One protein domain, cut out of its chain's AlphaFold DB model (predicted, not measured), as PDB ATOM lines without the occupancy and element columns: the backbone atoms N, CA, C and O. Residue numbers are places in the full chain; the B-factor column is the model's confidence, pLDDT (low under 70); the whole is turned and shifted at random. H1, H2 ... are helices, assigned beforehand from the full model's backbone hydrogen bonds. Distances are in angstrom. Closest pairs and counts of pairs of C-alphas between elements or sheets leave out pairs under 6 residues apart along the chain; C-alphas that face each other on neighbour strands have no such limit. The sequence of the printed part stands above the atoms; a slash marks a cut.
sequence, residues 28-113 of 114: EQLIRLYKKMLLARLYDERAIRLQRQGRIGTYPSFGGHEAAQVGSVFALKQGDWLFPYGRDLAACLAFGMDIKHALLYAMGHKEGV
ATOM      1  N   GLU A  28     -22.413  -0.201 -33.213       97.69
ATOM      2  CA  GLU A  28     -22.874   0.796 -34.186       97.69
ATOM      3  C   GLU A  28     -24.237   1.385 -33.805       97.69
ATOM      4  O   GLU A  28     -24.465   2.589 -33.979       97.69
ATOM      5  N   GLN A  29     -25.150   0.567 -33.274       96.94
ATOM      6  CA  GLN A  29     -26.445   1.044 -32.788       96.94
ATOM      7  C   GLN A  29     -26.274   1.966 -31.580       96.94
ATOM      8  O   GLN A  29     -26.896   3.030 -31.548       96.94
ATOM      9  N   LEU A  30     -25.402   1.608 -30.634       95.94
ATOM     10  CA  LEU A  30     -25.085   2.430 -29.462       95.94
ATOM     11  C   LEU A  30     -24.468   3.775 -29.866       95.94
ATOM     12  O   LEU A  30     -24.935   4.826 -29.426       95.94
ATOM     13  N   ILE A  31     -23.494   3.774 -30.780       98.00
ATOM     14  CA  ILE A  31     -22.887   5.001 -31.321       98.00
ATOM     15  C   ILE A  31     -23.939   5.855 -32.032       98.00
ATOM     16  O   ILE A  31     -23.961   7.079 -31.880       98.00
ATOM     17  N   ARG A  32     -24.832   5.237 -32.813       97.56
ATOM     18  CA  ARG A  32     -25.917   5.946 -33.504       97.56
ATOM     19  C   ARG A  32     -26.880   6.606 -32.517       97.56
ATOM     20  O   ARG A  32     -27.240   7.765 -32.720       97.56
ATOM     21  N   LEU A  33     -27.275   5.899 -31.461       97.50
ATOM     22  CA  LEU A  33     -28.109   6.434 -30.382       97.50
ATOM     23  C   LEU A  33     -27.417   7.604 -29.679       97.50
ATOM     24  O   LEU A  33     -28.013   8.669 -29.531       97.50
ATOM     25  N   TYR A  34     -26.139   7.443 -29.335       97.81
ATOM     26  CA  TYR A  34     -25.341   8.498 -28.716       97.81
ATOM     27  C   TYR A  34     -25.260   9.754 -29.588       97.81
ATOM     28  O   TYR A  34     -25.513  10.857 -29.108       97.81
ATOM     29  N   LYS A  35     -25.004   9.603 -30.894       98.00
ATOM     30  CA  LYS A  35     -24.991  10.728 -31.843       98.00
ATOM     31  C   LYS A  35     -26.335  11.457 -31.904       98.00
ATOM     32  O   LYS A  35     -26.345  12.684 -31.956       98.00
ATOM     33  N   LYS A  36     -27.460  10.731 -31.869       97.69
ATOM     34  CA  LYS A  36     -28.800  11.342 -31.826       97.69
ATOM     35  C   LYS A  36     -29.037  12.114 -30.525       97.69
ATOM     36  O   LYS A  36     -29.518  13.243 -30.584       97.69
ATOM     37  N   MET A  37     -28.652  11.554 -29.375       98.31
ATOM     38  CA  MET A  37     -28.741  12.252 -28.084       98.31
ATOM     39  C   MET A  37     -27.878  13.516 -28.065       98.31
ATOM     40  O   MET A  37     -28.348  14.578 -27.669       98.31
ATOM     41  N   LEU A  38     -26.637  13.424 -28.553       98.12
ATOM     42  CA  LEU A  38     -25.721  14.559 -28.632       98.12
ATOM     43  C   LEU A  38     -26.276  15.668 -29.532       98.12
ATOM     44  O   LEU A  38     -26.247  16.836 -29.159       98.12
ATOM     45  N   LEU A  39     -26.822  15.311 -30.695       96.56
ATOM     46  CA  LEU A  39     -27.447  16.268 -31.605       96.56
ATOM     47  C   LEU A  39     -28.615  17.005 -30.942       96.56
ATOM     48  O   LEU A  39     -28.687  18.231 -31.015       96.56
ATOM     49  N   ALA A  40     -29.499  16.265 -30.265       96.94
ATOM     50  CA  ALA A  40     -30.614  16.848 -29.532       96.94
ATOM     51  C   ALA A  40     -30.125  17.780 -28.413       96.94
ATOM     52  O   ALA A  40     -30.618  18.899 -28.286       96.94
ATOM     53  N   ARG A  41     -29.098  17.378 -27.655       97.69
ATOM     54  CA  ARG A  41     -28.500  18.217 -26.609       97.69
ATOM     55  C   ARG A  41     -27.929  19.522 -27.163       97.69
ATOM     56  O   ARG A  41     -28.190  20.593 -26.619       97.69
ATOM     57  N   LEU A  42     -27.180  19.445 -28.263       97.25
ATOM     58  CA  LEU A  42     -26.599  20.617 -28.921       97.25
ATOM     59  C   LEU A  42     -27.678  21.564 -29.457       97.25
ATOM     60  O   LEU A  42     -27.531  22.787 -29.357       97.25
ATOM     61  N   TYR A  43     -28.769  21.010 -29.993       96.19
ATOM     62  CA  TYR A  43     -29.942  21.786 -30.376       96.19
ATOM     63  C   TYR A  43     -30.525  22.525 -29.167       96.19
ATOM     64  O   TYR A  43     -30.701  23.742 -29.229       96.19
ATOM     65  N   ASP A  44     -30.776  21.818 -28.060       96.62
ATOM     66  CA  ASP A  44     -31.398  22.372 -26.853       96.62
ATOM     67  C   ASP A  44     -30.596  23.553 -26.294       96.62
ATOM     68  O   ASP A  44     -31.114  24.653 -26.094       96.62
ATOM     69  N   GLU A  45     -29.283  23.371 -26.154       97.19
ATOM     70  CA  GLU A  45     -28.366  24.416 -25.694       97.19
ATOM     71  C   GLU A  45     -28.311  25.614 -26.650       97.19
ATOM     72  O   GLU A  45     -28.110  26.764 -26.233       97.19
ATOM     73  N   ARG A  46     -28.454  25.379 -27.959       96.44
ATOM     74  CA  ARG A  46     -28.515  26.461 -28.943       96.44
ATOM     75  C   ARG A  46     -29.841  27.209 -28.860       96.44
ATOM     76  O   ARG A  46     -29.814  28.439 -28.856       96.44
ATOM     77  N   ALA A  47     -30.958  26.500 -28.751       95.75
ATOM     78  CA  ALA A  47     -32.288  27.080 -28.634       95.75
ATOM     79  C   ALA A  47     -32.416  27.929 -27.361       95.75
ATOM     80  O   ALA A  47     -32.829  29.082 -27.449       95.75
ATOM     81  N   ILE A  48     -31.930  27.451 -26.209       96.62
ATOM     82  CA  ILE A  48     -31.889  28.240 -24.963       96.62
ATOM     83  C   ILE A  48     -31.108  29.546 -25.160       96.62
ATOM     84  O   ILE A  48     -31.556  30.614 -24.742       96.62
ATOM     85  N   ARG A  49     -29.939  29.493 -25.813       97.56
ATOM     86  CA  ARG A  49     -29.142  30.700 -26.094       97.56
ATOM     87  C   ARG A  49     -29.882  31.677 -27.005       97.56
ATOM     88  O   ARG A  49     -29.844  32.874 -26.745       97.56
ATOM     89  N   LEU A  50     -30.556  31.186 -28.043       97.06
ATOM     90  CA  LEU A  50     -31.350  32.022 -28.945       97.06
ATOM     91  C   LEU A  50     -32.568  32.631 -28.239       97.06
ATOM     92  O   LEU A  50     -32.867  33.801 -28.459       97.06
ATOM     93  N   GLN A  51     -33.226  31.871 -27.363       96.69
ATOM     94  CA  GLN A  51     -34.381  32.334 -26.594       96.69
ATOM     95  C   GLN A  51     -33.981  33.469 -25.649       96.69
ATOM     96  O   GLN A  51     -34.627  34.513 -25.630       96.69
ATOM     97  N   ARG A  52     -32.851  33.326 -24.945       96.69
ATOM     98  CA  ARG A  52     -32.300  34.380 -24.073       96.69
ATOM     99  C   ARG A  52     -31.882  35.642 -24.829       96.69
ATOM    100  O   ARG A  52     -31.814  36.709 -24.234       96.69
ATOM    101  N   GLN A  53     -31.598  35.522 -26.124       97.56
ATOM    102  CA  GLN A  53     -31.312  36.650 -27.016       97.56
ATOM    103  C   GLN A  53     -32.580  37.254 -27.646       97.56
ATOM    104  O   GLN A  53     -32.464  38.164 -28.460       97.56
ATOM    105  N   GLY A  54     -33.773  36.729 -27.340       95.62
ATOM    106  CA  GLY A  54     -35.033  37.157 -27.958       95.62
ATOM    107  C   GLY A  54     -35.164  36.784 -29.438       95.62
ATOM    108  O   GLY A  54     -35.981  37.364 -30.145       95.62
ATOM    109  N   ARG A  55     -34.347  35.844 -29.938       95.25
ATOM    110  CA  ARG A  55     -34.324  35.442 -31.359       95.25
ATOM    111  C   ARG A  55     -35.311  34.330 -31.704       95.25
ATOM    112  O   ARG A  55     -35.587  34.116 -32.878       95.25
ATOM    113  N   ILE A  56     -35.783  33.603 -30.698       94.88
ATOM    114  CA  ILE A  56     -36.879  32.637 -30.801       94.88
ATOM    115  C   ILE A  56     -37.872  32.907 -29.668       94.88
ATOM    116  O   ILE A  56     -37.512  33.561 -28.685       94.88
ATOM    117  N   GLY A  57     -39.102  32.412 -29.816       89.31
ATOM    118  CA  GLY A  57     -40.156  32.569 -28.815       89.31
ATOM    119  C   GLY A  57     -39.946  31.697 -27.571       89.31
ATOM    120  O   GLY A  57     -38.826  31.350 -27.191       89.31
ATOM    121  N   THR A  58     -41.042  31.322 -26.916       88.88
ATOM    122  CA  THR A  58     -41.001  30.423 -25.754       88.88
ATOM    123  C   THR A  58     -40.470  29.048 -26.156       88.88
ATOM    124  O   THR A  58     -41.038  28.389 -27.024       88.88
ATOM    125  N   TYR A  59     -39.405  28.596 -25.492       93.06
ATOM    126  CA  TYR A  59     -38.757  27.318 -25.777       93.06
ATOM    127  C   TYR A  59     -38.689  26.428 -24.521       93.06
ATOM    128  O   TYR A  59     -37.997  26.784 -23.561       93.06
ATOM    129  N   PRO A  60     -39.391  25.278 -24.494       92.31
ATOM    130  CA  PRO A  60     -39.350  24.351 -23.370       92.31
ATOM    131  C   PRO A  60     -38.170  23.377 -23.520       92.31
ATOM    132  O   PRO A  60     -38.246  22.398 -24.255       92.31
ATOM    133  N   SER A  61     -37.080  23.634 -22.794       94.31
ATOM    134  CA  SER A  61     -35.893  22.767 -22.812       94.31
ATOM    135  C   SER A  61     -36.204  21.326 -22.390       94.31
ATOM    136  O   SER A  61     -37.043  21.096 -21.521       94.31
ATOM    137  N   PHE A  62     -35.509  20.348 -22.963       95.00
ATOM    138  CA  PHE A  62     -35.649  18.924 -22.619       95.00
ATOM    139  C   PHE A  62     -34.379  18.315 -22.012       95.00
ATOM    140  O   PHE A  62     -34.245  17.092 -21.957       95.00
ATOM    141  N   GLY A  63     -33.447  19.157 -21.557       96.12
ATOM    142  CA  GLY A  63     -32.172  18.720 -21.001       96.12
ATOM    143  C   GLY A  63     -32.323  17.651 -19.916       96.12
ATOM    144  O   GLY A  63     -33.051  17.851 -18.945       96.12
ATOM    145  N   GLY A  64     -31.616  16.533 -20.085       95.56
ATOM    146  CA  GLY A  64     -31.676  15.364 -19.203       95.56
ATOM    147  C   GLY A  64     -32.681  14.289 -19.637       95.56
ATOM    148  O   GLY A  64     -32.691  13.208 -19.051       95.56
ATOM    149  N   HIS A  65     -33.524  14.544 -20.642       96.56
ATOM    150  CA  HIS A  65     -34.514  13.582 -21.154       96.56
ATOM    151  C   HIS A  65     -34.133  12.982 -22.521       96.56
ATOM    152  O   HIS A  65     -34.922  12.244 -23.116       96.56
ATOM    153  N   GLU A  66     -32.930  13.259 -23.029       97.62
ATOM    154  CA  GLU A  66     -32.487  12.868 -24.370       97.62
ATOM    155  C   GLU A  66     -32.524  11.345 -24.555       97.62
ATOM    156  O   GLU A  66     -33.042  10.857 -25.557       97.62
ATOM    157  N   ALA A  67     -32.032  10.587 -23.572       96.75
ATOM    158  CA  ALA A  67     -31.991   9.127 -23.638       96.75
ATOM    159  C   ALA A  67     -33.387   8.494 -23.652       96.75
ATOM    160  O   ALA A  67     -33.635   7.574 -24.432       96.75
ATOM    161  N   ALA A  68     -34.310   9.012 -22.835       96.31
ATOM    162  CA  ALA A  68     -35.682   8.516 -22.777       96.31
ATOM    163  C   ALA A  68     -36.408   8.727 -24.114       96.31
ATOM    164  O   ALA A  68     -37.095   7.830 -24.595       96.31
ATOM    165  N   GLN A  69     -36.207   9.889 -24.736       97.44
ATOM    166  CA  GLN A  69     -36.839  10.249 -26.003       97.44
ATOM    167  C   GLN A  69     -36.214   9.540 -27.211       97.44
ATOM    168  O   GLN A  69     -36.918   8.991 -28.053       97.44
ATOM    169  N   VAL A  70     -34.884   9.526 -27.312       98.00
ATOM    170  CA  VAL A  70     -34.189   8.866 -28.427       98.00
ATOM    171  C   VAL A  70     -34.355   7.346 -28.341       98.00
ATOM    172  O   VAL A  70     -34.565   6.693 -29.363       98.00
ATOM    173  N   GLY A  71     -34.276   6.782 -27.132       96.44
ATOM    174  CA  GLY A  71     -34.435   5.350 -26.893       96.44
ATOM    175  C   GLY A  71     -35.845   4.849 -27.201       96.44
ATOM    176  O   GLY A  71     -35.983   3.809 -27.842       96.44
ATOM    177  N   SER A  72     -36.885   5.601 -26.821       96.06
ATOM    178  CA  SER A  72     -38.271   5.232 -27.143       96.06
ATOM    179  C   SER A  72     -38.518   5.231 -28.650       96.06
ATOM    180  O   SER A  72     -39.080   4.273 -29.174       96.06
ATOM    181  N   VAL A  73     -38.012   6.239 -29.367       97.44
ATOM    182  CA  VAL A  73     -38.116   6.316 -30.830       97.44
ATOM    183  C   VAL A  73     -37.349   5.196 -31.526       97.44
ATOM    184  O   VAL A  73     -37.818   4.660 -32.524       97.44
ATOM    185  N   PHE A  74     -36.180   4.811 -31.017       97.00
ATOM    186  CA  PHE A  74     -35.407   3.706 -31.591       97.00
ATOM    187  C   PHE A  74     -36.137   2.360 -31.520       97.00
ATOM    188  O   PHE A  74     -35.910   1.506 -32.372       97.00
ATOM    189  N   ALA A  75     -37.001   2.171 -30.521       95.69
ATOM    190  CA  ALA A  75     -37.797   0.958 -30.376       95.69
ATOM    191  C   ALA A  75     -39.001   0.894 -31.336       95.69
ATOM    192  O   ALA A  75     -39.601  -0.173 -31.479       95.69
ATOM    193  N   LEU A  76     -39.354   2.009 -31.988       97.19
ATOM    194  CA  LEU A  76     -40.442   2.065 -32.961       97.19
ATOM    195  C   LEU A  76     -40.079   1.314 -34.246       97.19
ATOM    196  O   LEU A  76     -38.932   1.303 -34.699       97.19
ATOM    197  N   LYS A  77     -41.091   0.707 -34.859       96.62
ATOM    198  CA  LYS A  77     -41.005   0.052 -36.162       96.62
ATOM    199  C   LYS A  77     -41.477   0.993 -37.264       96.62
ATOM    200  O   LYS A  77     -42.134   2.006 -37.033       96.62
ATOM    201  N   GLN A  78     -41.158   0.629 -38.503       94.00
ATOM    202  CA  GLN A  78     -41.677   1.337 -39.667       94.00
ATOM    203  C   GLN A  78     -43.214   1.331 -39.647       94.00
ATOM    204  O   GLN A  78     -43.824   0.267 -39.575       94.00
ATOM    205  N   GLY A  79     -43.817   2.515 -39.751       95.12
ATOM    206  CA  GLY A  79     -45.272   2.695 -39.723       95.12
ATOM    207  C   GLY A  79     -45.856   2.988 -38.340       95.12
ATOM    208  O   GLY A  79     -47.032   3.343 -38.267       95.12
ATOM    209  N   ASP A  80     -45.062   2.899 -37.269       97.62
ATOM    210  CA  ASP A  80     -45.486   3.366 -35.949       97.62
ATOM    211  C   ASP A  80     -45.589   4.898 -35.918       97.62
ATOM    212  O   ASP A  80     -44.889   5.614 -36.639       97.62
ATOM    213  N   TRP A  81     -46.479   5.400 -35.066       96.00
ATOM    214  CA  TRP A  81     -46.806   6.819 -34.967       96.00
ATOM    215  C   TRP A  81     -46.162   7.435 -33.727       96.00
ATOM    216  O   TRP A  81     -46.145   6.826 -32.658       96.00
ATOM    217  N   LEU A  82     -45.689   8.674 -33.856       95.44
ATOM    218  CA  LEU A  82     -45.203   9.484 -32.743       95.44
ATOM    219  C   LEU A  82     -46.173  10.645 -32.491       95.44
ATOM    220  O   LEU A  82     -46.434  11.441 -33.390       95.44
ATOM    221  N   PHE A  83     -46.660  10.765 -31.256       95.25
ATOM    222  CA  PHE A  83     -47.503  11.873 -30.798       95.25
ATOM    223  C   PHE A  83     -46.752  12.675 -29.720       95.25
ATOM    224  O   PHE A  83     -46.910  12.390 -28.532       95.25
ATOM    225  N   PRO A  84     -45.883  13.626 -30.109       92.00
ATOM    226  CA  PRO A  84     -45.037  14.361 -29.174       92.00
ATOM    227  C   PRO A  84     -45.841  15.389 -28.365       92.00
ATOM    228  O   PRO A  84     -46.777  16.000 -28.884       92.00
ATOM    229  N   TYR A  85     -45.436  15.648 -27.118       87.38
ATOM    230  CA  TYR A  85     -46.064  16.663 -26.271       87.38
ATOM    231  C   TYR A  85     -45.051  17.540 -25.530       87.38
ATOM    232  O   TYR A  85     -44.255  17.084 -24.712       87.38
ATOM    233  N   GLY A  86     -45.122  18.853 -25.764       85.31
ATOM    234  CA  GLY A  86     -44.384  19.865 -25.004       85.31
ATOM    235  C   GLY A  86     -42.864  19.819 -25.201       85.31
ATOM    236  O   GLY A  86     -42.319  20.641 -25.930       85.31
ATOM    237  N   ARG A  87     -42.181  18.890 -24.516       89.94
ATOM    238  CA  ARG A  87     -40.709  18.765 -24.431       89.94
ATOM    239  C   ARG A  87     -40.134  17.624 -25.277       89.94
ATOM    240  O   ARG A  87     -38.952  17.321 -25.160       89.94
ATOM    241  N   ASP A  88     -40.924  17.017 -26.152       94.62
ATOM    242  CA  ASP A  88     -40.521  15.823 -26.911       94.62
ATOM    243  C   ASP A  88     -39.740  16.119 -28.203       94.62
ATOM    244  O   ASP A  88     -39.754  15.346 -29.161       94.62
ATOM    245  N   LEU A  89     -39.040  17.253 -28.265       94.69
ATOM    246  CA  LEU A  89     -38.343  17.651 -29.486       94.69
ATOM    247  C   LEU A  89     -37.146  16.737 -29.804       94.69
ATOM    248  O   LEU A  89     -36.863  16.515 -30.980       94.69
ATOM    249  N   ALA A  90     -36.483  16.141 -28.803       96.88
ATOM    250  CA  ALA A  90     -35.452  15.134 -29.066       96.88
ATOM    251  C   ALA A  90     -36.050  13.876 -29.714       96.88
ATOM    252  O   ALA A  90     -35.427  13.303 -30.610       96.88
ATOM    253  N   ALA A  91     -37.269  13.482 -29.323       97.19
ATOM    254  CA  ALA A  91     -38.001  12.391 -29.963       97.19
ATOM    255  C   ALA A  91     -38.342  12.754 -31.414       97.19
ATOM    256  O   ALA A  91     -38.051  11.974 -32.315       97.19
ATOM    257  N   CYS A  92     -38.857  13.962 -31.668       95.69
ATOM    258  CA  CYS A  92     -39.139  14.435 -33.027       95.69
ATOM    259  C   CYS A  92     -37.896  14.392 -33.931       95.69
ATOM    260  O   CYS A  92     -37.952  13.848 -35.035       95.69
ATOM    261  N   LEU A  93     -36.761  14.919 -33.456       95.44
ATOM    262  CA  LEU A  93     -35.488  14.882 -34.188       95.44
ATOM    263  C   LEU A  93     -35.032  13.438 -34.435       95.44
ATOM    264  O   LEU A  93     -34.598  13.091 -35.534       95.44
ATOM    265  N   ALA A  94     -35.158  12.563 -33.434       96.31
ATOM    266  CA  ALA A  94     -34.821  11.153 -33.580       96.31
ATOM    267  C   ALA A  94     -35.733  10.427 -34.580       96.31
ATOM    268  O   ALA A  94     -35.249   9.520 -35.264       96.31
ATOM    269  N   PHE A  95     -37.000  10.831 -34.671       96.12
ATOM    270  CA  PHE A  95     -38.028  10.255 -35.542       96.12
ATOM    271  C   PHE A  95     -37.890  10.708 -37.001       96.12
ATOM    272  O   PHE A  95     -38.419  10.059 -37.896       96.12
ATOM    273  N   GLY A  96     -37.117  11.769 -37.254       93.62
ATOM    274  CA  GLY A  96     -36.784  12.234 -38.602       93.62
ATOM    275  C   GLY A  96     -37.134  13.691 -38.881       93.62
ATOM    276  O   GLY A  96     -36.961  14.135 -40.013       93.62
ATOM    277  N   MET A  97     -37.597  14.451 -37.882       93.44
ATOM    278  CA  MET A  97     -37.763  15.895 -38.029       93.44
ATOM    279  C   MET A  97     -36.410  16.541 -38.334       93.44
ATOM    280  O   MET A  97     -35.430  16.357 -37.613       93.44
ATOM    281  N   ASP A  98     -36.375  17.329 -39.399       92.88
ATOM    282  CA  ASP A  98     -35.198  18.093 -39.777       92.88
ATOM    283  C   ASP A  98     -34.966  19.280 -38.816       92.88
ATOM    284  O   ASP A  98     -35.897  19.948 -38.359       92.88
ATOM    285  N   ILE A  99     -33.697  19.570 -38.521       93.56
ATOM    286  CA  ILE A  99     -33.291  20.613 -37.567       93.56
ATOM    287  C   ILE A  99     -33.729  21.996 -38.036       93.56
ATOM    288  O   ILE A  99     -34.110  22.831 -37.212       93.56
ATOM    289  N   LYS A 100     -33.676  22.259 -39.349       93.31
ATOM    290  CA  LYS A 100     -34.137  23.540 -39.894       93.31
ATOM    291  C   LYS A 100     -35.618  23.730 -39.571       93.31
ATOM    292  O   LYS A 100     -35.980  24.794 -39.078       93.31
ATOM    293  N   HIS A 101     -36.444  22.705 -39.777       93.06
ATOM    294  CA  HIS A 101     -37.866  22.757 -39.435       93.06
ATOM    295  C   HIS A 101     -38.086  22.989 -37.935       93.06
ATOM    296  O   HIS A 101     -38.852  23.877 -37.572       93.06
ATOM    297  N   ALA A 102     -37.351  22.288 -37.064       92.50
ATOM    298  CA  ALA A 102     -37.420  22.507 -35.617       92.50
ATOM    299  C   ALA A 102     -37.090  23.963 -35.216       92.50
ATOM    300  O   ALA A 102     -37.802  24.571 -34.413       92.50
ATOM    301  N   LEU A 103     -36.047  24.555 -35.813       92.25
ATOM    302  CA  LEU A 103     -35.672  25.954 -35.568       92.25
ATOM    303  C   LEU A 103     -36.719  26.938 -36.094       92.25
ATOM    304  O   LEU A 103     -37.056  27.895 -35.399       92.25
ATOM    305  N   LEU A 104     -37.232  26.712 -37.305       92.88
ATOM    306  CA  LEU A 104     -38.271  27.549 -37.904       92.88
ATOM    307  C   LEU A 104     -39.556  27.513 -37.075       92.88
ATOM    308  O   LEU A 104     -40.155  28.564 -36.846       92.88
ATOM    309  N   TYR A 105     -39.926  26.336 -36.565       90.94
ATOM    310  CA  TYR A 105     -41.047  26.178 -35.644       90.94
ATOM    311  C   TYR A 105     -40.839  27.014 -34.374       90.94
ATOM    312  O   TYR A 105     -41.700  27.810 -34.005       90.94
ATOM    313  N   ALA A 106     -39.659  26.930 -33.750       90.62
ATOM    314  CA  ALA A 106     -39.338  27.717 -32.557       90.62
ATOM    315  C   ALA A 106     -39.301  29.243 -32.808       90.62
ATOM    316  O   ALA A 106     -39.534  30.036 -31.892       90.62
ATOM    317  N   MET A 107     -39.022  29.667 -34.044       91.88
ATOM    318  CA  MET A 107     -39.088  31.069 -34.480       91.88
ATOM    319  C   MET A 107     -40.515  31.552 -34.774       91.88
ATOM    320  O   MET A 107     -40.700  32.743 -35.019       91.88
ATOM    321  N   GLY A 108     -41.515  30.664 -34.786       90.56
ATOM    322  CA  GLY A 108     -42.864  30.994 -35.255       90.56
ATOM    323  C   GLY A 108     -42.911  31.306 -36.755       90.56
ATOM    324  O   GLY A 108     -43.778  32.048 -37.212       90.56
ATOM    325  N   HIS A 109     -41.956  30.788 -37.530       92.69
ATOM    326  CA  HIS A 109     -41.908  31.004 -38.969       92.69
ATOM    327  C   HIS A 109     -42.955  30.133 -39.673       92.69
ATOM    328  O   HIS A 109     -43.124  28.966 -39.327       92.69
ATOM    329  N   LYS A 110     -43.608  30.662 -40.715       91.38
ATOM    330  CA  LYS A 110     -44.668  29.950 -41.458       91.38
ATOM    331  C   LYS A 110     -44.221  28.600 -42.036       91.38
ATOM    332  O   LYS A 110     -44.993  27.660 -42.038       91.38
ATOM    333  N   GLU A 111     -42.965  28.498 -42.474       89.56
ATOM    334  CA  GLU A 111     -42.372  27.243 -42.983       89.56
ATOM    335  C   GLU A 111     -41.998  26.250 -41.868       89.56
ATOM    336  O   GLU A 111     -41.564  25.140 -42.145       89.56
ATOM    337  N   GLY A 112     -42.093  26.665 -40.604       84.56
ATOM    338  CA  GLY A 112     -41.930  25.784 -39.452       84.56
ATOM    339  C   GLY A 112     -43.216  25.058 -39.066       84.56
ATOM    340  O   GLY A 112     -43.171  24.164 -38.226       84.56
ATOM    341  N   VAL A 113     -44.354  25.448 -39.644       75.75
ATOM    342  CA  VAL A 113     -45.627  24.746 -39.483       75.75
ATOM    343  C   VAL A 113     -45.653  23.620 -40.519       75.75
ATOM    344  O   VAL A 113     -45.442  23.890 -41.700       75.75
TER     345      VAL A 113
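Overview. This is residues 28 to 113 of the 114 residues of the protein "Pyruvate dehydrogenase E1 component subunit alpha" of Bacillus alcalophilus ATCC 27647 = CGMCC 1.3604 (UniProt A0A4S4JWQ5). One long straight helix, H1, runs the length of the domain, and three short helices with two long loops form a second, looser row of parts along one side of it. H2 and H3 lie side by side and pack on H1 with its residues 33 to 41, H4 sits farther along, near the later residues of H1 but not clearly touching it, the loop of residues 53 to 65 folds back along H1, and the loop of residues 75 to 88 makes a wide detour on the side away from H1. The printed part has 86 residues with four named helices, in the order H1, H2, H3, H4, and no named strand; the class is all helix. It is compact, with a radius of gyration of the C-alphas of 12.9 A, and its outline is elongated, spanning 37 by 24 by 19 A.

Along the chain. H1, residues 28 to 52, begins with C-alpha 28 at (-22.874, 0.796, -34.186) and ends with C-alpha 52 at (-32.300, 34.380, -24.073), 36.3 A away. H2 is residues 66 to 74, 12.0 A long, from C-alpha 66 at (-32.487, 12.868, -24.370). H3 is residues 89 to 95, 9.6 A long. H4 is residues 99 to 106, 10.6 A long, and ends with C-alpha 106 at (-39.338, 27.717, -32.557).

Arrangement. H3 is the hub, touching H1, H2 and H4. With residues 36 to 41 alone, H1 touches H3; the closest C-alphas, of Ala 40 and Ala 90, are 5.2 A apart. These two run opposite ways at a shallow tilt of 34 degrees, only just short of steep. H2 and H3 touch with 13 pairs of C-alphas within 8 A, the closest those of Gln 69 and Ala 91 at 4.6 A, and run the same way at a shallow tilt of 26 degrees. H1 touches H2 with residues 33 to 41 alone, closest at the C-alphas of Met 37 and Glu 66, 5.3 A, at a steep tilt of 50 degrees, opposite ways. H3 and H4 form a helical hairpin; they only just touch, with 3 pairs of C-alphas within 8 A, the closest those of Leu 93 and Ile 99 at 7.0 A. H1 and H4 are close but not clearly touching, the closest C-alphas, of Ala 47 and Leu 103, being 7.8 A apart. H2 and H4 are apart. The helix packing is mostly aligned, with 3 of 4 touching pairs at a shallow tilt. In H1, H2, H3 and H4 every O i to N i+4 pair is within hydrogen-bond range.

Size, cuts and confidence. The two C-alphas farthest apart, those of Gln 53 and Lys 77, are 38.9 A apart. The printed part has no cut. The links from H1 to H2, 13 residues, and from H2 to H3, 14 residues, are long; that from H3 to H4, 3 residues, is tight. The mean pLDDT of the printed part is 94.7, and no printed residue is under 70.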